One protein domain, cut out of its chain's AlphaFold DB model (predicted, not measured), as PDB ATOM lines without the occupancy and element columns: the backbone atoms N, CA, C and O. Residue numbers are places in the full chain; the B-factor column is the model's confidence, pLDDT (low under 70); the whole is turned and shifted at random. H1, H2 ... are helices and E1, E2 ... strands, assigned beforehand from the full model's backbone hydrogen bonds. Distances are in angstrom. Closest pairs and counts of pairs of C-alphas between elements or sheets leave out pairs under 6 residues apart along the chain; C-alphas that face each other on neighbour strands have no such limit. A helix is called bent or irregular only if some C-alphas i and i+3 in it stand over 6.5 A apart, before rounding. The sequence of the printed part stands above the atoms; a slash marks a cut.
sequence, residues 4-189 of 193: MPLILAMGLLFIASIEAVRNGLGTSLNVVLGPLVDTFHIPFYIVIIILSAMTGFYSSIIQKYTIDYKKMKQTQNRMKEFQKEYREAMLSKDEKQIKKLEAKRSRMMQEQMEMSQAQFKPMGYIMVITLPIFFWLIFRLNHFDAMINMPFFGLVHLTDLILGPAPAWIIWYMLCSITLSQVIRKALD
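This is residues 4 to 189 of the 193 residues of the protein "DUF106 domain-containing protein" of Methanospirillum sp (UniProt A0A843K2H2). One very long helix, H5, runs through most of the length of the model: its first part folds back on H4 as a long helical hairpin, an arm whose tip, residues 91 to 96, sticks out, and its later part packs with H1, H2 and H3 in a body at the other end. H6 crosses H3 in that body, and the small strand hairpin E1 and E2 lies by the start of H6. The 186 printed residues include six named helices and three named strands, in the order H1 H2 H3 H4 H5 E1 E2 E3 H6; E1 and E2 make an antiparallel sheet, and the class is mostly helix. The whole is loose, with a radius of gyration of the C-alphas of 22.5 A, and spans 73 by 37 by 33 A.

H1, residues 4 to 15, begins with C-alpha 4 at (40.869, 20.772, 38.283). H2, residues 19 to 38, is 23.7 A long and only just irregular, C-alphas 32 and 35 being 6.6 A apart, with a kink of 65 degrees near residue 32. H3, residues 44 to 66, is 32.3 A long, and H4, residues 69 to 91, is 33.0 A. H5, residues 95 to 141, is 63.1 A long, from C-alpha 95 at (5.962, 33.072, 57.091), with a kink of 41 degrees near residue 128. E1 is residues 147 to 150, E2 154 to 157 and E3 161 to 163. H6, residues 168 to 187, is 28.6 A long and ends with C-alpha 187 at (22.899, 10.075, 15.661).

H5 is the hub, touching four helices. It touches H4 with its residues 95 to 115 alone, at a steep tilt of 40 degrees, opposite ways; the closest C-alphas, of Ala 89 and Ile 98, are 5.9 A apart. It touches H1 with residues 120 to 131 alone, closest at Pro 5 and Gly 124, C-alphas 4.5 A apart. It touches H2 with residues 132 to 139 alone, the closest C-alphas being those of Gly 26 and Trp 136, 4.5 A. It touches H3 with residues 118 to 133 alone, closest at the C-alphas of Gln 63 and Pro 122, 5.6 A. H3 and H6 touch at a steep tilt of 45 degrees, the same way, with the C-alphas of Gly 56 and Ser 181 closest, 4.3 A. E1 and E2 are a hairpin; N 150 and O 154, 2.8 A apart, are within hydrogen-bond range. E3 pairs with no named strand. Every O i to N i+4 pair is within hydrogen-bond range in H1, H3, H4 and H6, against 12 of 16 in H2 and 34 of 43 in H5.

The two C-alphas farthest apart, of Thr 39 and Lys 96, are 74.0 A apart. The printed part has no cut, and each link between named elements is tight. The mean pLDDT of the printed part is 86.9, and no printed residue is under 70.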
ATOM      1  N   MET A   4      39.927  21.404  39.205       77.62
ATOM      2  CA  MET A   4      40.869  20.772  38.283       77.62
ATOM      3  C   MET A   4      40.640  21.110  36.796       77.62
ATOM      4  O   MET A   4      41.619  21.458  36.146       77.62
ATOM      5  N   PRO A   5      39.408  21.101  36.239       73.75
ATOM      6  CA  PRO A   5      39.193  21.445  34.830       73.75
ATOM      7  C   PRO A   5      39.482  22.921  34.538       73.75
ATOM      8  O   PRO A   5      39.988  23.242  33.471       73.75
ATOM      9  N   LEU A   6      39.190  23.809  35.495       73.81
ATOM     10  CA  LEU A   6      39.439  25.245  35.375       73.81
ATOM     11  C   LEU A   6      40.938  25.554  35.476       73.81
ATOM     12  O   LEU A   6      41.460  26.314  34.673       73.81
ATOM     13  N   ILE A   7      41.639  24.927  36.423       83.19
ATOM     14  CA  ILE A   7      43.092  25.073  36.592       83.19
ATOM     15  C   ILE A   7      43.821  24.548  35.356       83.19
ATOM     16  O   ILE A   7      44.703  25.216  34.826       83.19
ATOM     17  N   LEU A   8      43.416  23.377  34.865       81.69
ATOM     18  CA  LEU A   8      43.921  22.809  33.623       81.69
ATOM     19  C   LEU A   8      43.644  23.747  32.447       81.69
ATOM     20  O   LEU A   8      44.523  23.974  31.622       81.69
ATOM     21  N   ALA A   9      42.458  24.353  32.409       76.12
ATOM     22  CA  ALA A   9      42.116  25.286  31.360       76.12
ATOM     23  C   ALA A   9      42.973  26.556  31.372       76.12
ATOM     24  O   ALA A   9      43.543  26.942  30.353       76.12
ATOM     25  N   MET A  10      43.118  27.174  32.538       80.69
ATOM     26  CA  MET A  10      43.959  28.352  32.723       80.69
ATOM     27  C   MET A  10      45.435  28.038  32.458       80.69
ATOM     28  O   MET A  10      46.116  28.826  31.809       80.69
ATOM     29  N   GLY A  11      45.917  26.870  32.888       84.44
ATOM     30  CA  GLY A  11      47.273  26.403  32.608       84.44
ATOM     31  C   GLY A  11      47.522  26.226  31.112       84.44
ATOM     32  O   GLY A  11      48.533  26.701  30.600       84.44
ATOM     33  N   LEU A  12      46.571  25.631  30.387       79.88
ATOM     34  CA  LEU A  12      46.655  25.507  28.933       79.88
ATOM     35  C   LEU A  12      46.664  26.867  28.239       79.88
ATOM     36  O   LEU A  12      47.462  27.035  27.329       79.88
ATOM     37  N   LEU A  13      45.840  27.828  28.680       79.25
ATOM     38  CA  LEU A  13      45.816  29.204  28.156       79.25
ATOM     39  C   LEU A  13      47.093  30.003  28.481       79.25
ATOM     40  O   LEU A  13      47.493  30.891  27.725       79.25
ATOM     41  N   PHE A  14      47.777  29.666  29.569       83.94
ATOM     42  CA  PHE A  14      49.071  30.253  29.893       83.94
ATOM     43  C   PHE A  14      50.194  29.662  29.030       83.94
ATOM     44  O   PHE A  14      50.936  30.400  28.387       83.94
ATOM     45  N   ILE A  15      50.265  28.331  28.935       78.75
ATOM     46  CA  ILE A  15      51.208  27.598  28.069       78.75
ATOM     47  C   ILE A  15      51.052  28.033  26.605       78.75
ATOM     48  O   ILE A  15      52.021  28.250  25.885       78.75
ATOM     49  N   ALA A  16      49.805  28.223  26.202       70.62
ATOM     50  CA  ALA A  16      49.360  28.811  24.955       70.62
ATOM     51  C   ALA A  16      49.973  30.169  24.607       70.62
ATOM     52  O   ALA A  16      50.128  30.481  23.431       70.62
ATOM     53  N   SER A  17      50.306  30.979  25.607       75.56
ATOM     54  CA  SER A  17      50.892  32.306  25.397       75.56
ATOM     55  C   SER A  17      52.380  32.232  25.035       75.56
ATOM     56  O   SER A  17      52.952  33.221  24.584       75.56
ATOM     57  N   ILE A  18      53.012  31.065  25.198       85.38
ATOM     58  CA  ILE A  18      54.432  30.849  24.923       85.38
ATOM     59  C   ILE A  18      54.620  30.523  23.439       85.38
ATOM     60  O   ILE A  18      54.153  29.497  22.938       85.38
ATOM     61  N   GLU A  19      55.365  31.372  22.733       79.94
ATOM     62  CA  GLU A  19      55.621  31.228  21.297       79.94
ATOM     63  C   GLU A  19      56.299  29.896  20.941       79.94
ATOM     64  O   GLU A  19      55.882  29.221  20.000       79.94
ATOM     65  N   ALA A  20      57.265  29.447  21.749       83.38
ATOM     66  CA  ALA A  20      57.932  28.158  21.557       83.38
ATOM     67  C   ALA A  20      56.947  26.978  21.582       83.38
ATOM     68  O   ALA A  20      57.066  26.050  20.782       83.38
ATOM     69  N   VAL A  21      55.941  27.025  22.461       80.81
ATOM     70  CA  VAL A  21      54.929  25.968  22.550       80.81
ATOM     71  C   VAL A  21      53.978  26.034  21.362       80.81
ATOM     72  O   VAL A  21      53.666  24.998  20.779       80.81
ATOM     73  N   ARG A  22      53.561  27.236  20.951       77.38
ATOM     74  CA  ARG A  22      52.727  27.421  19.752       77.38
ATOM     75  C   ARG A  22      53.421  26.907  18.493       77.38
ATOM     76  O   ARG A  22      52.803  26.167  17.733       77.38
ATOM     77  N   ASN A  23      54.695  27.241  18.302       79.88
ATOM     78  CA  ASN A  23      55.472  26.812  17.139       79.88
ATOM     79  C   ASN A  23      55.776  25.307  17.188       79.88
ATOM     80  O   ASN A  23      55.655  24.623  16.171       79.88
ATOM     81  N   GLY A  24      56.085  24.763  18.370       83.75
ATOM     82  CA  GLY A  24      56.293  23.327  18.564       83.75
ATOM     83  C   GLY A  24      55.032  22.503  18.285       83.75
ATOM     84  O   GLY A  24      55.075  21.550  17.503       83.75
ATOM     85  N   LEU A  25      53.889  22.896  18.862       82.06
ATOM     86  CA  LEU A  25      52.594  22.249  18.615       82.06
ATOM     87  C   LEU A  25      52.147  22.421  17.163       82.06
ATOM     88  O   LEU A  25      51.704  21.453  16.551       82.06
ATOM     89  N   GLY A  26      52.307  23.623  16.603       81.62
ATOM     90  CA  GLY A  26      52.000  23.920  15.207       81.62
ATOM     91  C   GLY A  26      52.783  23.018  14.258       81.62
ATOM     92  O   GLY A  26      52.186  22.347  13.425       81.62
ATOM     93  N   THR A  27      54.098  22.906  14.437       82.62
ATOM     94  CA  THR A  27      54.946  22.052  13.588       82.62
ATOM     95  C   THR A  27      54.601  20.572  13.748       82.62
ATOM     96  O   THR A  27      54.463  19.860  12.756       82.62
ATOM     97  N   SER A  28      54.390  20.114  14.987       85.62
ATOM     98  CA  SER A  28      54.046  18.715  15.278       85.62
ATOM     99  C   SER A  28      52.714  18.317  14.641       85.62
ATOM    100  O   SER A  28      52.615  17.287  13.976       85.62
ATOM    101  N   LEU A  29      51.692  19.162  14.792       86.44
ATOM    102  CA  LEU A  29      50.391  18.943  14.167       86.44
ATOM    103  C   LEU A  29      50.451  19.097  12.650       86.44
ATOM    104  O   LEU A  29      49.689  18.431  11.956       86.44
ATOM    105  N   ASN A  30      51.375  19.901  12.118       86.00
ATOM    106  CA  ASN A  30      51.555  20.052  10.679       86.00
ATOM    107  C   ASN A  30      52.009  18.764   9.990       86.00
ATOM    108  O   ASN A  30      51.664  18.560   8.835       86.00
ATOM    109  N   VAL A  31      52.704  17.863  10.685       86.56
ATOM    110  CA  VAL A  31      53.053  16.546  10.122       86.56
ATOM    111  C   VAL A  31      51.798  15.723   9.810       86.56
ATOM    112  O   VAL A  31      51.758  15.006   8.816       86.56
ATOM    113  N   VAL A  32      50.758  15.848  10.639       85.31
ATOM    114  CA  VAL A  32      49.517  15.065  10.518       85.31
ATOM    115  C   VAL A  32      48.465  15.800   9.687       85.31
ATOM    116  O   VAL A  32      47.843  15.215   8.806       85.31
ATOM    117  N   LEU A  33      48.258  17.085   9.970       85.44
ATOM    118  CA  LEU A  33      47.212  17.909   9.364       85.44
ATOM    119  C   LEU A  33      47.688  18.638   8.102       85.44
ATOM    120  O   LEU A  33      46.871  18.965   7.248       85.44
ATOM    121  N   GLY A  34      48.993  18.881   7.957       84.06
ATOM    122  CA  GLY A  34      49.569  19.571   6.802       84.06
ATOM    123  C   GLY A  34      49.316  18.872   5.467       84.06
ATOM    124  O   GLY A  34      48.871  19.554   4.545       84.06
ATOM    125  N   PRO A  35      49.457  17.533   5.353       87.06
ATOM    126  CA  PRO A  35      49.147  16.818   4.114       87.06
ATOM    127  C   PRO A  35      47.727  17.062   3.585       87.06
ATOM    128  O   PRO A  35      47.530  17.054   2.372       87.06
ATOM    129  N   LEU A  36      46.744  17.335   4.458       84.75
ATOM    130  CA  LEU A  36      45.375  17.675   4.040       84.75
ATOM    131  C   LEU A  36      45.343  18.928   3.161       84.75
ATOM    132  O   LEU A  36      44.608  18.971   2.178       84.75
ATOM    133  N   VAL A  37      46.150  19.931   3.496       84.69
ATOM    134  CA  VAL A  37      46.225  21.186   2.741       84.69
ATOM    135  C   VAL A  37      47.246  21.066   1.609       84.69
ATOM    136  O   VAL A  37      46.936  21.403   0.473       84.69
ATOM    137  N   ASP A  38      48.440  20.548   1.904       85.88
ATOM    138  CA  ASP A  38      49.604  20.635   1.011       85.88
ATOM    139  C   ASP A  38      49.637  19.520  -0.043       85.88
ATOM    140  O   ASP A  38      50.061  19.738  -1.174       85.88
ATOM    141  N   THR A  39      49.194  18.308   0.305       85.00
ATOM    142  CA  THR A  39      49.210  17.149  -0.605       85.00
ATOM    143  C   THR A  39      47.861  16.971  -1.287       85.00
ATOM    144  O   THR A  39      47.787  16.851  -2.509       85.00
ATOM    145  N   PHE A  40      46.776  16.995  -0.514       85.69
ATOM    146  CA  PHE A  40      45.424  16.800  -1.040       85.69
ATOM    147  C   PHE A  40      44.802  18.074  -1.630       85.69
ATOM    148  O   PHE A  40      43.713  17.994  -2.194       85.69
ATOM    149  N   HIS A  41      45.481  19.228  -1.528       85.12
ATOM    150  CA  HIS A  41      45.017  20.519  -2.053       85.12
ATOM    151  C   HIS A  41      43.599  20.883  -1.579       85.12
ATOM    152  O   HIS A  41      42.825  21.519  -2.297       85.12
ATOM    153  N   ILE A  42      43.232  20.454  -0.365       86.50
ATOM    154  CA  ILE A  42      41.901  20.702   0.184       86.50
ATOM    155  C   ILE A  42      41.813  22.187   0.560       86.50
ATOM    156  O   ILE A  42      42.641  22.666   1.340       86.50
ATOM    157  N   PRO A  43      40.793  22.922   0.072       88.31
ATOM    158  CA  PRO A  43      40.584  24.307   0.459       88.31
ATOM    159  C   PRO A  43      40.497  24.464   1.977       88.31
ATOM    160  O   PRO A  43      39.832  23.684   2.665       88.31
ATOM    161  N   PHE A  44      41.123  25.510   2.511       88.50
ATOM    162  CA  PHE A  44      41.279  25.662   3.959       88.50
ATOM    163  C   PHE A  44      39.937  25.742   4.709       88.50
ATOM    164  O   PHE A  44      39.796  25.200   5.805       88.50
ATOM    165  N   TYR A  45      38.903  26.330   4.094       87.50
ATOM    166  CA  TYR A  45      37.554  26.351   4.668       87.50
ATOM    167  C   TYR A  45      36.926  24.951   4.798       87.50
ATOM    168  O   TYR A  45      36.127  24.742   5.709       87.50
ATOM    169  N   ILE A  46      37.296  23.985   3.945       89.69
ATOM    170  CA  ILE A  46      36.874  22.576   4.059       89.69
ATOM    171  C   ILE A  46      37.654  21.879   5.173       89.69
ATOM    172  O   ILE A  46      37.067  21.128   5.950       89.69
ATOM    173  N   VAL A  47      38.949  22.167   5.315       90.50
ATOM    174  CA  VAL A  47      39.747  21.655   6.444       90.50
ATOM    175  C   VAL A  47      39.149  22.103   7.777       90.50
ATOM    176  O   VAL A  47      39.007  21.287   8.688       90.50
ATOM    177  N   ILE A  48      38.702  23.360   7.871       91.38
ATOM    178  CA  ILE A  48      37.965  23.856   9.039       91.38
ATOM    179  C   ILE A  48      36.707  23.014   9.290       91.38
ATOM    180  O   ILE A  48      36.513  22.582  10.420       91.38
ATOM    181  N   ILE A  49      35.899  22.709   8.264       92.12
ATOM    182  CA  ILE A  49      34.701  21.859   8.412       92.12
ATOM    183  C   ILE A  49      35.066  20.479   8.972       92.12
ATOM    184  O   ILE A  49      34.411  20.011   9.903       92.12
ATOM    185  N   ILE A  50      36.106  19.832   8.436       91.44
ATOM    186  CA  ILE A  50      36.555  18.503   8.885       91.44
ATOM    187  C   ILE A  50      36.971  18.556  10.359       91.44
ATOM    188  O   ILE A  50      36.517  17.740  11.166       91.44
ATOM    189  N   LEU A  51      37.784  19.546  10.736       92.31
ATOM    190  CA  LEU A  51      38.223  19.728  12.120       92.31
ATOM    191  C   LEU A  51      37.047  20.047  13.050       92.31
ATOM    192  O   LEU A  51      36.961  19.486  14.140       92.31
ATOM    193  N   SER A  52      36.104  20.886  12.619       91.38
ATOM    194  CA  SER A  52      34.869  21.160  13.358       91.38
ATOM    195  C   SER A  52      34.014  19.903  13.533       91.38
ATOM    196  O   SER A  52      33.461  19.702  14.614       91.38
ATOM    197  N   ALA A  53      33.933  19.035  12.519       91.81
ATOM    198  CA  ALA A  53      33.229  17.755  12.598       91.81
ATOM    199  C   ALA A  53      33.863  16.840  13.650       91.81
ATOM    200  O   ALA A  53      33.167  16.319  14.523       91.81
ATOM    201  N   MET A  54      35.190  16.695  13.602       91.62
ATOM    202  CA  MET A  54      35.950  15.913  14.577       91.62
ATOM    203  C   MET A  54      35.769  16.464  15.990       91.62
ATOM    204  O   MET A  54      35.532  15.696  16.924       91.62
ATOM    205  N   THR A  55      35.806  17.789  16.151       90.81
ATOM    206  CA  THR A  55      35.554  18.430  17.442       90.81
ATOM    207  C   THR A  55      34.144  18.221  17.941       90.81
ATOM    208  O   THR A  55      33.973  17.842  19.102       90.81
ATOM    209  N   GLY A  56      33.131  18.369  17.091       90.00
ATOM    210  CA  GLY A  56      31.759  18.014  17.443       90.00
ATOM    211  C   GLY A  56      31.634  16.547  17.863       90.00
ATOM    212  O   GLY A  56      30.927  16.234  18.823       90.00
ATOM    213  N   PHE A  57      32.391  15.659  17.217       90.69
ATOM    214  CA  PHE A  57      32.394  14.229  17.499       90.69
ATOM    215  C   PHE A  57      32.965  13.889  18.873       90.69
ATOM    216  O   PHE A  57      32.227  13.409  19.742       90.69
ATOM    217  N   TYR A  58      34.248  14.179  19.117       90.69
ATOM    218  CA  TYR A  58      34.848  13.842  20.410       90.69
ATOM    219  C   TYR A  58      34.210  14.641  21.549       90.69
ATOM    220  O   TYR A  58      34.044  14.106  22.644       90.69
ATOM    221  N   SER A  59      33.796  15.893  21.313       90.19
ATOM    222  CA  SER A  59      33.157  16.698  22.358       90.19
ATOM    223  C   SER A  59      31.810  16.122  22.775       90.19
ATOM    224  O   SER A  59      31.506  16.108  23.969       90.19
ATOM    225  N   SER A  60      31.031  15.593  21.829       88.81
ATOM    226  CA  SER A  60      29.758  14.931  22.124       88.81
ATOM    227  C   SER A  60      29.967  13.628  22.891       88.81
ATOM    228  O   SER A  60      29.246  13.370  23.854       88.81
ATOM    229  N   ILE A  61      30.992  12.846  22.536       89.19
ATOM    230  CA  ILE A  61      31.363  11.623  23.265       89.19
ATOM    231  C   ILE A  61      31.786  11.950  24.699       89.19
ATOM    232  O   ILE A  61      31.233  11.391  25.645       89.19
ATOM    233  N   ILE A  62      32.719  12.890  24.881       90.19
ATOM    234  CA  ILE A  62      33.191  13.308  26.208       90.19
ATOM    235  C   ILE A  62      32.010  13.787  27.057       90.19
ATOM    236  O   ILE A  62      31.881  13.394  28.215       90.19
ATOM    237  N   GLN A  63      31.115  14.595  26.485       87.88
ATOM    238  CA  GLN A  63      29.927  15.069  27.191       87.88
ATOM    239  C   GLN A  63      28.980  13.924  27.577       87.88
ATOM    240  O   GLN A  63      28.547  13.900  28.728       87.88
ATOM    241  N   LYS A  64      28.738  12.941  26.691       86.06
ATOM    242  CA  LYS A  64      27.926  11.742  26.994       86.06
ATOM    243  C   LYS A  64      28.416  11.014  28.234       86.06
ATOM    244  O   LYS A  64      27.619  10.676  29.099       86.06
ATOM    245  N   TYR A  65      29.718  10.757  28.295       86.75
ATOM    246  CA  TYR A  65      30.305   9.953  29.363       86.75
ATOM    247  C   TYR A  65      30.560  10.746  30.646       86.75
ATOM    248  O   TYR A  65      30.680  10.152  31.714       86.75
ATOM    249  N   THR A  66      30.630  12.077  30.565       86.94
ATOM    250  CA  THR A  66      30.940  12.917  31.732       86.94
ATOM    251  C   THR A  66      29.691  13.493  32.405       86.94
ATOM    252  O   THR A  66      29.707  13.721  33.615       86.94
ATOM    253  N   ILE A  67      28.615  13.751  31.651       86.88
ATOM    254  CA  ILE A  67      27.401  14.410  32.154       86.88
ATOM    255  C   ILE A  67      26.288  13.382  32.376       86.88
ATOM    256  O   ILE A  67      25.825  12.731  31.445       86.88
ATOM    257  N   ASP A  68      25.767  13.321  33.603       88.69
ATOM    258  CA  ASP A  68      24.513  12.622  33.888       88.69
ATOM    259  C   ASP A  68      23.314  13.513  33.517       88.69
ATOM    260  O   ASP A  68      22.833  14.340  34.303       88.69
ATOM    261  N   TYR A  69      22.828  13.343  32.288       84.94
ATOM    262  CA  TYR A  69      21.678  14.081  31.761       84.94
ATOM    263  C   TYR A  69      20.370  13.764  32.499       84.94
ATOM    264  O   TYR A  69      19.498  14.633  32.599       84.94
ATOM    265  N   LYS A  70      20.226  12.557  33.061       88.38
ATOM    266  CA  LYS A  70      19.029  12.166  33.818       88.38
ATOM    267  C   LYS A  70      18.985  12.909  35.148       88.38
ATOM    268  O   LYS A  70      17.964  13.529  35.458       88.38
ATOM    269  N   LYS A  71      20.099  12.918  35.888       88.38
ATOM    270  CA  LYS A  71      20.244  13.710  37.118       88.38
ATOM    271  C   LYS A  71      20.052  15.197  36.832       88.38
ATOM    272  O   LYS A  71      19.307  15.856  37.550       88.38
ATOM    273  N   MET A  72      20.614  15.702  35.730       88.75
ATOM    274  CA  MET A  72      20.418  17.092  35.311       88.75
ATOM    275  C   MET A  72      18.938  17.445  35.118       88.75
ATOM    276  O   MET A  72      18.475  18.434  35.684       88.75
ATOM    277  N   LYS A  73      18.184  16.632  34.364       89.94
ATOM    278  CA  LYS A  73      16.751  16.860  34.111       89.94
ATOM    279  C   LYS A  73      15.935  16.799  35.406       89.94
ATOM    280  O   LYS A  73      15.075  17.647  35.630       89.94
ATOM    281  N   GLN A  74      16.240  15.849  36.291       92.12
ATOM    282  CA  GLN A  74      15.582  15.733  37.597       92.12
ATOM    283  C   GLN A  74      15.853  16.943  38.500       92.12
ATOM    284  O   GLN A  74      14.908  17.509  39.050       92.12
ATOM    285  N   THR A  75      17.110  17.381  38.627       91.25
ATOM    286  CA  THR A  75      17.472  18.568  39.420       91.25
ATOM    287  C   THR A  75      16.842  19.837  38.843       91.25
ATOM    288  O   THR A  75      16.329  20.658  39.602       91.25
ATOM    289  N   GLN A  76      16.805  19.988  37.514       89.94
ATOM    290  CA  GLN A  76      16.128  21.117  36.867       89.94
ATOM    291  C   GLN A  76      14.621  21.137  37.157       89.94
ATOM    292  O   GLN A  76      14.084  22.197  37.471       89.94
ATOM    293  N   ASN A  77      13.942  19.987  37.092       93.25
ATOM    294  CA  ASN A  77      12.512  19.903  37.403       93.25
ATOM    295  C   ASN A  77      12.229  20.243  38.871       93.25
ATOM    296  O   ASN A  77      11.393  21.104  39.137       93.25
ATOM    297  N   ARG A  78      12.996  19.672  39.811       92.06
ATOM    298  CA  ARG A  78      12.879  20.006  41.243       92.06
ATOM    299  C   ARG A  78      13.123  21.487  41.513       92.06
ATOM    300  O   ARG A  78      12.447  22.077  42.346       92.06
ATOM    301  N   MET A  79      14.077  22.103  40.812       92.69
ATOM    302  CA  MET A  79      14.339  23.538  40.938       92.69
ATOM    303  C   MET A  79      13.161  24.378  40.429       92.69
ATOM    304  O   MET A  79      12.795  25.356  41.077       92.69
ATOM    305  N   LYS A  80      12.536  23.994  39.307       93.38
ATOM    306  CA  LYS A  80      11.333  24.671  38.790       93.38
ATOM    307  C   LYS A  80      10.160  24.572  39.767       93.38
ATOM    308  O   LYS A  80       9.506  25.578  40.025       93.38
ATOM    309  N   GLU A  81       9.923  23.386  40.325       94.62
ATOM    310  CA  GLU A  81       8.890  23.161  41.346       94.62
ATOM    311  C   GLU A  81       9.166  23.990  42.605       94.62
ATOM    312  O   GLU A  81       8.300  24.743  43.044       94.62
ATOM    313  N   PHE A  82      10.403  23.962  43.114       94.06
ATOM    314  CA  PHE A  82      10.813  24.760  44.270       94.06
ATOM    315  C   PHE A  82      10.613  26.265  44.046       94.06
ATOM    316  O   PHE A  82      10.098  26.958  44.919       94.06
ATOM    317  N   GLN A  83      10.995  26.788  42.875       92.00
ATOM    318  CA  GLN A  83      10.801  28.203  42.542       92.00
ATOM    319  C   GLN A  83       9.319  28.586  42.486       92.00
ATOM    320  O   GLN A  83       8.958  29.687  42.909       92.00
ATOM    321  N   LYS A  84       8.462  27.684  41.992       94.75
ATOM    322  CA  LYS A  84       7.011  27.881  41.974       94.75
ATOM    323  C   LYS A  84       6.442  27.921  43.396       94.75
ATOM    324  O   LYS A  84       5.810  28.914  43.743       94.75
ATOM    325  N   GLU A  85       6.741  26.917  44.223       93.06
ATOM    326  CA  GLU A  85       6.303  26.860  45.631       93.06
ATOM    327  C   GLU A  85       6.784  28.081  46.427       93.06
ATOM    328  O   GLU A  85       6.021  28.692  47.172       93.06
ATOM    329  N   TYR A  86       8.046  28.479  46.240       91.62
ATOM    330  CA  TYR A  86       8.627  29.643  46.910       91.62
ATOM    331  C   TYR A  86       7.926  30.943  46.517       91.62
ATOM    332  O   TYR A  86       7.641  31.782  47.373       91.62
ATOM    333  N   ARG A  87       7.609  31.112  45.228       92.56
ATOM    334  CA  ARG A  87       6.859  32.274  44.739       92.56
ATOM    335  C   ARG A  87       5.441  32.305  45.305       92.56
ATOM    336  O   ARG A  87       4.986  33.372  45.706       92.56
ATOM    337  N   GLU A  88       4.759  31.165  45.347       94.19
ATOM    338  CA  GLU A  88       3.409  31.051  45.913       94.19
ATOM    339  C   GLU A  88       3.403  31.385  47.413       94.19
ATOM    340  O   GLU A  88       2.598  32.211  47.835       94.19
ATOM    341  N   ALA A  89       4.360  30.857  48.186       92.25
ATOM    342  CA  ALA A  89       4.501  31.149  49.615       92.25
ATOM    343  C   ALA A  89       4.782  32.638  49.902       92.25
ATOM    344  O   ALA A  89       4.274  33.197  50.876       92.25
ATOM    345  N   MET A  90       5.565  33.297  49.039       89.75
ATOM    346  CA  MET A  90       5.824  34.740  49.122       89.75
ATOM    347  C   MET A  90       4.574  35.575  48.828       89.75
ATOM    348  O   MET A  90       4.320  36.564  49.514       89.75
ATOM    349  N   LEU A  91       3.775  35.172  47.836       93.56
ATOM    350  CA  LEU A  91       2.516  35.845  47.499       93.56
ATOM    351  C   LEU A  91       1.461  35.663  48.595       93.56
ATOM    352  O   LEU A  91       0.746  36.612  48.914       93.56
ATOM    353  N   SER A  92       1.391  34.474  49.196       92.06
ATOM    354  CA  SER A  92       0.468  34.178  50.295       92.06
ATOM    355  C   SER A  92       0.932  34.723  51.651       92.06
ATOM    356  O   SER A  92       0.179  34.626  52.618       92.06
ATOM    357  N   LYS A  93       2.147  35.294  51.735       90.56
ATOM    358  CA  LYS A  93       2.785  35.792  52.969       90.56
ATOM    359  C   LYS A  93       2.806  34.754  54.100       90.56
ATOM    360  O   LYS A  93       2.700  35.098  55.276       90.56
ATOM    361  N   ASP A  94       2.945  33.476  53.752       90.88
ATOM    362  CA  ASP A  94       3.000  32.400  54.742       90.88
ATOM    363  C   ASP A  94       4.413  32.307  55.330       90.88
ATOM    364  O   ASP A  94       5.287  31.610  54.811       90.88
ATOM    365  N   GLU A  95       4.652  33.022  56.431       89.00
ATOM    366  CA  GLU A  95       5.962  33.072  57.091       89.00
ATOM    367  C   GLU A  95       6.492  31.691  57.511       89.00
ATOM    368  O   GLU A  95       7.707  31.465  57.509       89.00
ATOM    369  N   LYS A  96       5.605  30.743  57.854       90.19
ATOM    370  CA  LYS A  96       6.014  29.381  58.234       90.19
ATOM    371  C   LYS A  96       6.513  28.613  57.014       90.19
ATOM    372  O   LYS A  96       7.558  27.960  57.093       90.19
ATOM    373  N   GLN A  97       5.797  28.698  55.893       88.69
ATOM    374  CA  GLN A  97       6.221  28.063  54.642       88.69
ATOM    375  C   GLN A  97       7.471  28.724  54.068       88.69
ATOM    376  O   GLN A  97       8.386  28.012  53.656       88.69
ATOM    377  N   ILE A  98       7.569  30.054  54.120       91.00
ATOM    378  CA  ILE A  98       8.759  30.796  53.682       91.00
ATOM    379  C   ILE A  98       9.996  30.317  54.449       91.00
ATOM    380  O   ILE A  98      10.956  29.879  53.816       91.00
ATOM    381  N   LYS A  99       9.957  30.281  55.791       90.56
ATOM    382  CA  LYS A  99      11.090  29.791  56.605       90.56
ATOM    383  C   LYS A  99      11.461  28.340  56.284       90.56
ATOM    384  O   LYS A  99      12.640  27.992  56.211       90.56
ATOM    385  N   LYS A 100      10.464  27.478  56.056       90.38
ATOM    386  CA  LYS A 100      10.687  26.074  55.673       90.38
ATOM    387  C   LYS A 100      11.351  25.952  54.297       90.38
ATOM    388  O   LYS A 100      12.228  25.105  54.112       90.38
ATOM    389  N   LEU A 101      10.936  26.768  53.329       91.31
ATOM    390  CA  LEU A 101      11.489  26.769  51.976       91.31
ATOM    391  C   LEU A 101      12.865  27.443  51.916       91.31
ATOM    392  O   LEU A 101      13.725  26.965  51.179       91.31
ATOM    393  N   GLU A 102      13.135  28.463  52.731       88.88
ATOM    394  CA  GLU A 102      14.476  29.046  52.881       88.88
ATOM    395  C   GLU A 102      15.499  28.013  53.363       88.88
ATOM    396  O   GLU A 102      16.584  27.909  52.788       88.88
ATOM    397  N   ALA A 103      15.137  27.176  54.341       87.25
ATOM    398  CA  ALA A 103      16.008  26.088  54.790       87.25
ATOM    399  C   ALA A 103      16.323  25.090  53.656       87.25
ATOM    400  O   ALA A 103      17.448  24.599  53.536       87.25
ATOM    401  N   LYS A 104      15.351  24.824  52.771       89.44
ATOM    402  CA  LYS A 104      15.548  23.980  51.578       89.44
ATOM    403  C   LYS A 104      16.319  24.686  50.458       89.44
ATOM    404  O   LYS A 104      16.994  24.005  49.686       89.44
ATOM    405  N   ARG A 105      16.266  26.022  50.374       89.19
ATOM    406  CA  ARG A 105      16.929  26.828  49.333       89.19
ATOM    407  C   ARG A 105      18.421  26.538  49.265       89.19
ATOM    408  O   ARG A 105      18.940  26.340  48.172       89.19
ATOM    409  N   SER A 106      19.092  26.479  50.416       88.50
ATOM    410  CA  SER A 106      20.533  26.198  50.481       88.50
ATOM    411  C   SER A 106      20.872  24.853  49.828       88.50
ATOM    412  O   SER A 106      21.718  24.788  48.938       88.50
ATOM    413  N   ARG A 107      20.118  23.798  50.167       89.50
ATOM    414  CA  ARG A 107      20.279  22.463  49.574       89.50
ATOM    415  C   ARG A 107      20.007  22.459  48.068       89.50
ATOM    416  O   ARG A 107      20.779  21.876  47.315       89.50
ATOM    417  N   MET A 108      18.955  23.146  47.619       90.88
ATOM    418  CA  MET A 108      18.629  23.262  46.191       90.88
ATOM    419  C   MET A 108      19.722  23.999  45.406       90.88
ATOM    420  O   MET A 108      20.090  23.572  44.312       90.88
ATOM    421  N   MET A 109      20.275  25.081  45.967       89.56
ATOM    422  CA  MET A 109      21.397  25.797  45.353       89.56
ATOM    423  C   MET A 109      22.669  24.946  45.331       89.56
ATOM    424  O   MET A 109      23.392  24.968  44.338       89.56
ATOM    425  N   GLN A 110      22.925  24.158  46.379       90.31
ATOM    426  CA  GLN A 110      24.050  23.225  46.404       90.31
ATOM    427  C   GLN A 110      23.921  22.161  45.304       90.31
ATOM    428  O   GLN A 110      24.867  21.968  44.542       90.31
ATOM    429  N   GLU A 111      22.749  21.536  45.150       89.50
ATOM    430  CA  GLU A 111      22.498  20.566  44.071       89.50
ATOM    431  C   GLU A 111      22.675  21.204  42.681       89.50
ATOM    432  O   GLU A 111      23.293  20.613  41.793       89.50
ATOM    433  N   GLN A 112      22.203  22.440  42.489       87.56
ATOM    434  CA  GLN A 112      22.408  23.184  41.242       87.56
ATOM    435  C   GLN A 112      23.893  23.483  40.981       87.56
ATOM    436  O   GLN A 112      24.364  23.362  39.847       87.56
ATOM    437  N   MET A 113      24.642  23.849  42.020       88.94
ATOM    438  CA  MET A 113      26.072  24.133  41.931       88.94
ATOM    439  C   MET A 113      26.877  22.871  41.601       88.94
ATOM    440  O   MET A 113      27.794  22.920  40.781       88.94
ATOM    441  N   GLU A 114      26.520  21.726  42.183       87.69
ATOM    442  CA  GLU A 114      27.108  20.428  41.831       87.69
ATOM    443  C   GLU A 114      26.847  20.064  40.366       87.69
ATOM    444  O   GLU A 114      27.762  19.612  39.673       87.69
ATOM    445  N   MET A 115      25.631  20.311  39.873       85.31
ATOM    446  CA  MET A 115      25.298  20.103  38.461       85.31
ATOM    447  C   MET A 115      26.111  21.014  37.539       85.31
ATOM    448  O   MET A 115      26.642  20.543  36.534       85.31
ATOM    449  N   SER A 116      26.260  22.290  37.897       85.62
ATOM    450  CA  SER A 116      27.117  23.233  37.169       85.62
ATOM    451  C   SER A 116      28.574  22.750  37.144       85.62
ATOM    452  O   SER A 116      29.185  22.646  36.082       85.62
ATOM    453  N   GLN A 117      29.117  22.315  38.289       84.75
ATOM    454  CA  GLN A 117      30.466  21.736  38.373       84.75
ATOM    455  C   GLN A 117      30.635  20.489  37.492       84.75
ATOM    456  O   GLN A 117      31.690  20.310  36.882       84.75
ATOM    457  N   ALA A 118      29.610  19.640  37.390       85.50
ATOM    458  CA  ALA A 118      29.642  18.475  36.509       85.50
ATOM    459  C   ALA A 118      29.753  18.862  35.023       85.50
ATOM    460  O   ALA A 118      30.421  18.158  34.269       85.50
ATOM    461  N   GLN A 119      29.183  20.003  34.614       84.19
ATOM    462  CA  GLN A 119      29.290  20.527  33.245       84.19
ATOM    463  C   GLN A 119      30.667  21.133  32.928       84.19
ATOM    464  O   GLN A 119      31.074  21.142  31.769       84.19
ATOM    465  N   PHE A 120      31.431  21.576  33.932       85.31
ATOM    466  CA  PHE A 120      32.796  22.081  33.716       85.31
ATOM    467  C   PHE A 120      33.829  20.978  33.468       85.31
ATOM    468  O   PHE A 120      34.838  21.216  32.803       85.31
ATOM    469  N   LYS A 121      33.591  19.758  33.967       84.81
ATOM    470  CA  LYS A 121      34.472  18.606  33.721       84.81
ATOM    471  C   LYS A 121      34.713  18.337  32.226       84.81
ATOM    472  O   LYS A 121      35.878  18.326  31.833       84.81
ATOM    473  N   PRO A 122      33.680  18.166  31.374       87.94
ATOM    474  CA  PRO A 122      33.895  17.910  29.953       87.94
ATOM    475  C   PRO A 122      34.582  19.079  29.245       87.94
ATOM    476  O   PRO A 122      35.364  18.840  28.332       87.94
ATOM    477  N   MET A 123      34.351  20.325  29.678       86.06
ATOM    478  CA  MET A 123      34.974  21.505  29.072       86.06
ATOM    479  C   MET A 123      36.504  21.447  29.151       86.06
ATOM    480  O   MET A 123      37.166  21.671  28.141       86.06
ATOM    481  N   GLY A 124      37.065  21.071  30.306       84.62
ATOM    482  CA  GLY A 124      38.515  20.920  30.462       84.62
ATOM    483  C   GLY A 124      39.101  19.872  29.511       84.62
ATOM    484  O   GLY A 124      40.057  20.157  28.796       84.62
ATOM    485  N   TYR A 125      38.484  18.688  29.433       86.62
ATOM    486  CA  TYR A 125      38.936  17.612  28.540       86.62
ATOM    487  C   TYR A 125      38.837  17.990  27.058       86.62
ATOM    488  O   TYR A 125      39.772  17.760  26.297       86.62
ATOM    489  N   ILE A 126      37.723  18.608  26.653       89.50
ATOM    490  CA  ILE A 126      37.530  19.097  25.284       89.50
ATOM    491  C   ILE A 126      38.616  20.109  24.937       89.50
ATOM    492  O   ILE A 126      39.162  20.074  23.835       89.50
ATOM    493  N   MET A 127      38.946  21.003  25.866       87.44
ATOM    494  CA  MET A 127      39.874  22.087  25.596       87.44
ATOM    495  C   MET A 127      41.322  21.612  25.418       87.44
ATOM    496  O   MET A 127      42.012  22.156  24.562       87.44
ATOM    497  N   VAL A 128      41.751  20.559  26.125       86.00
ATOM    498  CA  VAL A 128      43.067  19.910  25.915       86.00
ATOM    499  C   VAL A 128      43.254  19.480  24.464       86.00
ATOM    500  O   VAL A 128      44.346  19.608  23.923       86.00
ATOM    501  N   ILE A 129      42.191  18.978  23.836       88.12
ATOM    502  CA  ILE A 129      42.224  18.471  22.460       88.12
ATOM    503  C   ILE A 129      42.009  19.612  21.459       88.12
ATOM    504  O   ILE A 129      42.669  19.681  20.425       88.12
ATOM    505  N   THR A 130      41.099  20.536  21.774       88.62
ATOM    506  CA  THR A 130      40.678  21.605  20.856       88.62
ATOM    507  C   THR A 130      41.731  22.707  20.725       88.62
ATOM    508  O   THR A 130      41.931  23.225  19.628       88.62
ATOM    509  N   LEU A 131      42.427  23.068  21.810       87.31
ATOM    510  CA  LEU A 131      43.420  24.149  21.783       87.31
ATOM    511  C   LEU A 131      44.585  23.882  20.817       87.31
ATOM    512  O   LEU A 131      44.863  24.761  20.001       87.31
ATOM    513  N   PRO A 132      45.235  22.702  20.830       86.19
ATOM    514  CA  PRO A 132      46.272  22.389  19.850       86.19
ATOM    515  C   PRO A 132      45.774  22.506  18.402       86.19
ATOM    516  O   PRO A 132      46.461  23.087  17.565       86.19
ATOM    517  N   ILE A 133      44.551  22.040  18.113       88.56
ATOM    518  CA  ILE A 133      43.935  22.167  16.780       88.56
ATOM    519  C   ILE A 133      43.802  23.645  16.384       88.56
ATOM    520  O   ILE A 133      44.157  24.024  15.269       88.56
ATOM    521  N   PHE A 134      43.336  24.495  17.302       88.25
ATOM    522  CA  PHE A 134      43.189  25.935  17.059       88.25
ATOM    523  C   PHE A 134      44.536  26.613  16.824       88.25
ATOM    524  O   PHE A 134      44.648  27.516  16.001       88.25
ATOM    525  N   PHE A 135      45.576  26.166  17.517       85.56
ATOM    526  CA  PHE A 135      46.925  26.686  17.325       85.56
ATOM    527  C   PHE A 135      47.501  26.346  15.982       85.56
ATOM    528  O   PHE A 135      48.084  27.219  15.342       85.56
ATOM    529  N   TRP A 136      47.287  25.117  15.534       88.06
ATOM    530  CA  TRP A 136      47.651  24.740  14.185       88.06
ATOM    531  C   TRP A 136      46.872  25.552  13.141       88.06
ATOM    532  O   TRP A 136      47.477  26.048  12.193       88.06
ATOM    533  N   LEU A 137      45.566  25.776  13.347       88.25
ATOM    534  CA  LEU A 137      44.755  26.622  12.462       88.25
ATOM    535  C   LEU A 137      45.316  28.044  12.357       88.25
ATOM    536  O   LEU A 137      45.537  28.521  11.251       88.25
ATOM    537  N   ILE A 138      45.596  28.697  13.489       84.31
ATOM    538  CA  ILE A 138      46.180  30.049  13.514       84.31
ATOM    539  C   ILE A 138      47.568  30.052  12.864       84.31
ATOM    540  O   ILE A 138      47.876  30.938  12.071       84.31
ATOM    541  N   PHE A 139      48.403  29.058  13.182       84.19
ATOM    542  CA  PHE A 139      49.734  28.916  12.596       84.19
ATOM    543  C   PHE A 139      49.657  28.844  11.069       84.19
ATOM    544  O   PHE A 139      50.370  29.579  10.394       84.19
ATOM    545  N   ARG A 140      48.761  28.025  10.512       84.19
ATOM    546  CA  ARG A 140      48.595  27.899   9.058       84.19
ATOM    547  C   ARG A 140      47.955  29.128   8.425       84.19
ATOM    548  O   ARG A 140      48.444  29.571   7.396       84.19
ATOM    549  N   LEU A 141      46.923  29.706   9.037       84.00
ATOM    550  CA  LEU A 141      46.253  30.905   8.518       84.00
ATOM    551  C   LEU A 141      47.187  32.114   8.411       84.00
ATOM    552  O   LEU A 141      46.998  32.946   7.535       84.00
ATOM    553  N   ASN A 142      48.220  32.199   9.251       77.94
ATOM    554  CA  ASN A 142      49.230  33.253   9.138       77.94
ATOM    555  C   ASN A 142      50.190  33.070   7.946       77.94
ATOM    556  O   ASN A 142      50.908  34.004   7.607       77.94
ATOM    557  N   HIS A 143      50.231  31.883   7.332       74.94
ATOM    558  CA  HIS A 143      51.146  31.548   6.232       74.94
ATOM    559  C   HIS A 143      50.420  31.254   4.908       74.94
ATOM    560  O   HIS A 143      51.081  31.033   3.897       74.94
ATOM    561  N   PHE A 144      49.085  31.226   4.906       72.31
ATOM    562  CA  PHE A 144      48.267  30.901   3.741       72.31
ATOM    563  C   PHE A 144      47.185  31.952   3.532       72.31
ATOM    564  O   PHE A 144      46.423  32.249   4.450       72.31
ATOM    565  N   ASP A 145      47.089  32.448   2.299       76.69
ATOM    566  CA  ASP A 145      45.969  33.274   1.862       76.69
ATOM    567  C   ASP A 145      44.758  32.368   1.617       76.69
ATOM    568  O   ASP A 145      44.780  31.472   0.763       76.69
ATOM    569  N   ALA A 146      43.727  32.533   2.438       82.50
ATOM    570  CA  ALA A 146      42.564  31.670   2.420       82.50
ATOM    571  C   ALA A 146      41.288  32.506   2.464       82.50
ATOM    572  O   ALA A 146      40.883  33.030   3.503       82.50
ATOM    573  N   MET A 147      40.629  32.586   1.311       86.75
ATOM    574  CA  MET A 147      39.358  33.280   1.149       86.75
ATOM    575  C   MET A 147      38.171  32.319   1.231       86.75
ATOM    576  O   MET A 147      38.244  31.150   0.841       86.75
ATOM    577  N   ILE A 148      37.051  32.837   1.723       88.38
ATOM    578  CA  ILE A 148      35.769  32.136   1.768       88.38
ATOM    579  C   ILE A 148      34.652  33.094   1.355       88.38
ATOM    580  O   ILE A 148      34.646  34.260   1.740       88.38
ATOM    581  N   ASN A 149      33.690  32.597   0.577       89.12
ATOM    582  CA  ASN A 149      32.474  33.344   0.275       89.12
ATOM    583  C   ASN A 149      31.403  33.036   1.331       89.12
ATOM    584  O   ASN A 149      30.877  31.922   1.380       89.12
ATOM    585  N   MET A 150      31.102  34.007   2.191       86.06
ATOM    586  CA  MET A 150      30.122  33.867   3.264       86.06
ATOM    587  C   MET A 150      28.748  34.423   2.868       86.06
ATOM    588  O   MET A 150      28.682  35.494   2.265       86.06
ATOM    589  N   PRO A 151      27.636  33.789   3.299       79.44
ATOM    590  CA  PRO A 151      26.281  34.167   2.880       79.44
ATOM    591  C   PRO A 151      25.887  35.632   3.124       79.44
ATOM    592  O   PRO A 151      25.085  36.171   2.372       79.44
ATOM    593  N   PHE A 152      26.431  36.273   4.166       83.31
ATOM    594  CA  PHE A 152      26.081  37.650   4.549       83.31
ATOM    595  C   PHE A 152      27.211  38.665   4.348       83.31
ATOM    596  O   PHE A 152      26.946  39.861   4.307       83.31
ATOM    597  N   PHE A 153      28.456  38.201   4.230       84.38
ATOM    598  CA  PHE A 153      29.643  39.062   4.171       84.38
ATOM    599  C   PHE A 153      30.327  39.041   2.798       84.38
ATOM    600  O   PHE A 153      31.212  39.851   2.548       84.38
ATOM    601  N   GLY A 154      29.909  38.148   1.894       87.94
ATOM    602  CA  GLY A 154      30.551  37.969   0.598       87.94
ATOM    603  C   GLY A 154      31.931  37.324   0.724       87.94
ATOM    604  O   GLY A 154      32.184  36.544   1.647       87.94
ATOM    605  N   LEU A 155      32.817  37.631  -0.223       89.38
ATOM    606  CA  LEU A 155      34.190  37.137  -0.230       89.38
ATOM    607  C   LEU A 155      35.007  37.849   0.855       89.38
ATOM    608  O   LEU A 155      35.239  39.051   0.762       89.38
ATOM    609  N   VAL A 156      35.441  37.097   1.863       90.56
ATOM    610  CA  VAL A 156      36.246  37.597   2.985       90.56
ATOM    611  C   VAL A 156      37.476  36.724   3.181       90.56
ATOM    612  O   VAL A 156      37.443  35.514   2.912       90.56
ATOM    613  N   HIS A 157      38.557  37.317   3.678       89.50
ATOM    614  CA  HIS A 157      39.704  36.541   4.118       89.50
ATOM    615  C   HIS A 157      39.367  35.847   5.442       89.50
ATOM    616  O   HIS A 157      38.681  36.396   6.306       89.50
ATOM    617  N   LEU A 158      39.847  34.620   5.643       87.38
ATOM    618  CA  LEU A 158      39.545  33.857   6.856       87.38
ATOM    619  C   LEU A 158      40.083  34.522   8.134       87.38
ATOM    620  O   LEU A 158      39.564  34.255   9.218       87.38
ATOM    621  N   THR A 159      41.077  35.405   8.030       88.62
ATOM    622  CA  THR A 159      41.573  36.198   9.167       88.62
ATOM    623  C   THR A 159      40.819  37.513   9.379       88.62
ATOM    624  O   THR A 159      41.065  38.164  10.394       88.62
ATOM    625  N   ASP A 160      39.912  37.905   8.477       88.50
ATOM    626  CA  ASP A 160      39.188  39.172   8.585       88.50
ATOM    627  C   ASP A 160      38.231  39.164   9.774       88.50
ATOM    628  O   ASP A 160      37.539  38.181  10.051       88.50
ATOM    629  N   LEU A 161      38.170  40.291  10.477       89.38
ATOM    630  CA  LEU A 161      37.270  40.499  11.604       89.38
ATOM    631  C   LEU A 161      35.879  40.883  11.090       89.38
ATOM    632  O   LEU A 161      35.585  42.053  10.867       89.38
ATOM    633  N   ILE A 162      35.026  39.881  10.884       87.00
ATOM    634  CA  ILE A 162      33.703  40.068  10.261       87.00
ATOM    635  C   ILE A 162      32.571  40.304  11.268       87.00
ATOM    636  O   ILE A 162      31.538  40.870  10.917       87.00
ATOM    637  N   LEU A 163      32.734  39.868  12.523       84.38
ATOM    638  CA  LEU A 163      31.692  39.958  13.551       84.38
ATOM    639  C   LEU A 163      32.289  40.447  14.878       84.38
ATOM    640  O   LEU A 163      32.560  39.672  15.797       84.38
ATOM    641  N   GLY A 164      32.523  41.759  14.967       84.00
ATOM    642  CA  GLY A 164      33.202  42.376  16.109       84.00
ATOM    643  C   GLY A 164      34.673  41.938  16.180       84.00
ATOM    644  O   GLY A 164      35.347  41.959  15.155       84.00
ATOM    645  N   PRO A 165      35.199  41.516  17.347       86.12
ATOM    646  CA  PRO A 165      36.583  41.052  17.469       86.12
ATOM    647  C   PRO A 165      36.796  39.611  16.969       86.12
ATOM    648  O   PRO A 165      37.883  39.067  17.150       86.12
ATOM    649  N   ALA A 166      35.775  38.958  16.398       86.62
ATOM    650  CA  ALA A 166      35.857  37.568  15.964       86.62
ATOM    651  C   ALA A 166      36.289  37.452  14.485       86.62
ATOM    652  O   ALA A 166      35.563  37.926  13.603       86.62
ATOM    653  N   PRO A 167      37.420  36.777  14.195       90.44
ATOM    654  CA  PRO A 167      37.831  36.449  12.836       90.44
ATOM    655  C   PRO A 167      36.853  35.508  12.126       90.44
ATOM    656  O   PRO A 167      36.238  34.634  12.751       90.44
ATOM    657  N   ALA A 168      36.794  35.618  10.804       91.12
ATOM    658  CA  ALA A 168      35.958  34.814   9.922       91.12
ATOM    659  C   ALA A 168      36.136  33.302  10.129       91.12
ATOM    660  O   ALA A 168      35.145  32.574  10.205       91.12
ATOM    661  N   TRP A 169      37.368  32.819  10.312       90.12
ATOM    662  CA  TRP A 169      37.631  31.400  10.568       90.12
ATOM    663  C   TRP A 169      37.012  30.901  11.876       90.12
ATOM    664  O   TRP A 169      36.541  29.766  11.915       90.12
ATOM    665  N   ILE A 170      36.966  31.730  12.930       90.81
ATOM    666  CA  ILE A 170      36.342  31.359  14.210       90.81
ATOM    667  C   ILE A 170      34.835  31.246  14.021       90.81
ATOM    668  O   ILE A 170      34.232  30.270  14.461       90.81
ATOM    669  N   ILE A 171      34.226  32.221  13.344       91.00
ATOM    670  CA  ILE A 171      32.787  32.209  13.059       91.00
ATOM    671  C   ILE A 171      32.417  30.984  12.222       91.00
ATOM    672  O   ILE A 171      31.489  30.255  12.578       91.00
ATOM    673  N   TRP A 172      33.181  30.720  11.160       91.88
ATOM    674  CA  TRP A 172      32.991  29.556  10.303       91.88
ATOM    675  C   TRP A 172      33.129  28.248  11.089       91.88
ATOM    676  O   TRP A 172      32.230  27.408  11.064       91.88
ATOM    677  N   TYR A 173      34.199  28.121  11.877       91.56
ATOM    678  CA  TYR A 173      34.433  26.962  12.730       91.56
ATOM    679  C   TYR A 173      33.290  26.744  13.731       91.56
ATOM    680  O   TYR A 173      32.819  25.620  13.898       91.56
ATOM    681  N   MET A 174      32.819  27.796  14.409       90.75
ATOM    682  CA  MET A 174      31.723  27.689  15.379       90.75
ATOM    683  C   MET A 174      30.416  27.269  14.711       90.75
ATOM    684  O   MET A 174      29.723  26.396  15.236       90.75
ATOM    685  N   LEU A 175      30.095  27.845  13.549       90.88
ATOM    686  CA  LEU A 175      28.897  27.499  12.787       90.88
ATOM    687  C   LEU A 175      28.900  26.012  12.406       90.88
ATOM    688  O   LEU A 175      27.931  25.295  12.680       90.88
ATOM    689  N   CYS A 176      30.007  25.531  11.837       91.75
ATOM    690  CA  CYS A 176      30.181  24.122  11.485       91.75
ATOM    691  C   CYS A 176      30.160  23.227  12.730       91.75
ATOM    692  O   CYS A 176      29.463  22.219  12.758       91.75
ATOM    693  N   SER A 177      30.870  23.607  13.792       88.88
ATOM    694  CA  SER A 177      30.953  22.819  15.025       88.88
ATOM    695  C   SER A 177      29.589  22.655  15.691       88.88
ATOM    696  O   SER A 177      29.216  21.537  16.044       88.88
ATOM    697  N   ILE A 178      28.796  23.727  15.811       87.94
ATOM    698  CA  ILE A 178      27.459  23.666  16.421       87.94
ATOM    699  C   ILE A 178      26.529  22.796  15.574       87.94
ATOM    700  O   ILE A 178      25.910  21.875  16.105       87.94
ATOM    701  N   THR A 179      26.449  23.049  14.268       89.69
ATOM    702  CA  THR A 179      25.557  22.298  13.367       89.69
ATOM    703  C   THR A 179      25.899  20.808  13.339       89.69
ATOM    704  O   THR A 179      25.018  19.970  13.540       89.69
ATOM    705  N   LEU A 180      27.179  20.462  13.200       88.88
ATOM    706  CA  LEU A 180      27.643  19.074  13.175       88.88
ATOM    707  C   LEU A 180      27.492  18.391  14.536       88.88
ATOM    708  O   LEU A 180      27.079  17.234  14.596       88.88
ATOM    709  N   SER A 181      27.741  19.107  15.636       86.50
ATOM    710  CA  SER A 181      27.514  18.575  16.986       86.50
ATOM    711  C   SER A 181      26.063  18.147  17.190       86.50
ATOM    712  O   SER A 181      25.824  17.106  17.798       86.50
ATOM    713  N   GLN A 182      25.092  18.905  16.670       86.44
ATOM    714  CA  GLN A 182      23.677  18.530  16.775       86.44
ATOM    715  C   GLN A 182      23.370  17.246  16.002       86.44
ATOM    716  O   GLN A 182      22.709  16.349  16.532       86.44
ATOM    717  N   VAL A 183      23.886  17.128  14.775       88.06
ATOM    718  CA  VAL A 183      23.728  15.919  13.952       88.06
ATOM    719  C   VAL A 183      24.324  14.705  14.666       88.06
ATOM    720  O   VAL A 183      23.663  13.675  14.791       88.06
ATOM    721  N   ILE A 184      25.538  14.840  15.203       85.19
ATOM    722  CA  ILE A 184      26.250  13.759  15.893       85.19
ATOM    723  C   ILE A 184      25.528  13.337  17.175       85.19
ATOM    724  O   ILE A 184      25.361  12.145  17.424       85.19
ATOM    725  N   ARG A 185      25.067  14.293  17.986       82.56
ATOM    726  CA  ARG A 185      24.309  13.996  19.211       82.56
ATOM    727  C   ARG A 185      23.035  13.228  18.916       82.56
ATOM    728  O   ARG A 185      22.757  12.248  19.600       82.56
ATOM    729  N   LYS A 186      22.305  13.646  17.879       84.31
ATOM    730  CA  LYS A 186      21.090  12.961  17.438       84.31
ATOM    731  C   LYS A 186      21.393  11.555  16.918       84.31
ATOM    732  O   LYS A 186      20.665  10.629  17.248       84.31
ATOM    733  N   ALA A 187      22.478  11.383  16.164       83.69
ATOM    734  CA  ALA A 187      22.899  10.075  15.661       83.69
ATOM    735  C   ALA A 187      23.336   9.109  16.778       83.69
ATOM    736  O   ALA A 187      23.113   7.908  16.677       83.69
ATOM    737  N   LEU A 188      23.948   9.624  17.848       75.25
ATOM    738  CA  LEU A 188      24.456   8.826  18.971       75.25
ATOM    739  C   LEU A 188      23.457   8.679  20.139       75.25
ATOM    740  O   LEU A 188      23.834   8.126  21.183       75.25
ATOM    741  N   ASP A 189      22.240   9.206  19.986       74.25
ATOM    742  CA  ASP A 189      21.205   9.318  21.027       74.25
ATOM    743  C   ASP A 189      21.751   9.915  22.343       74.25
ATOM    744  O   ASP A 189      21.570   9.406  23.451       74.25
TER     745      ASP A 189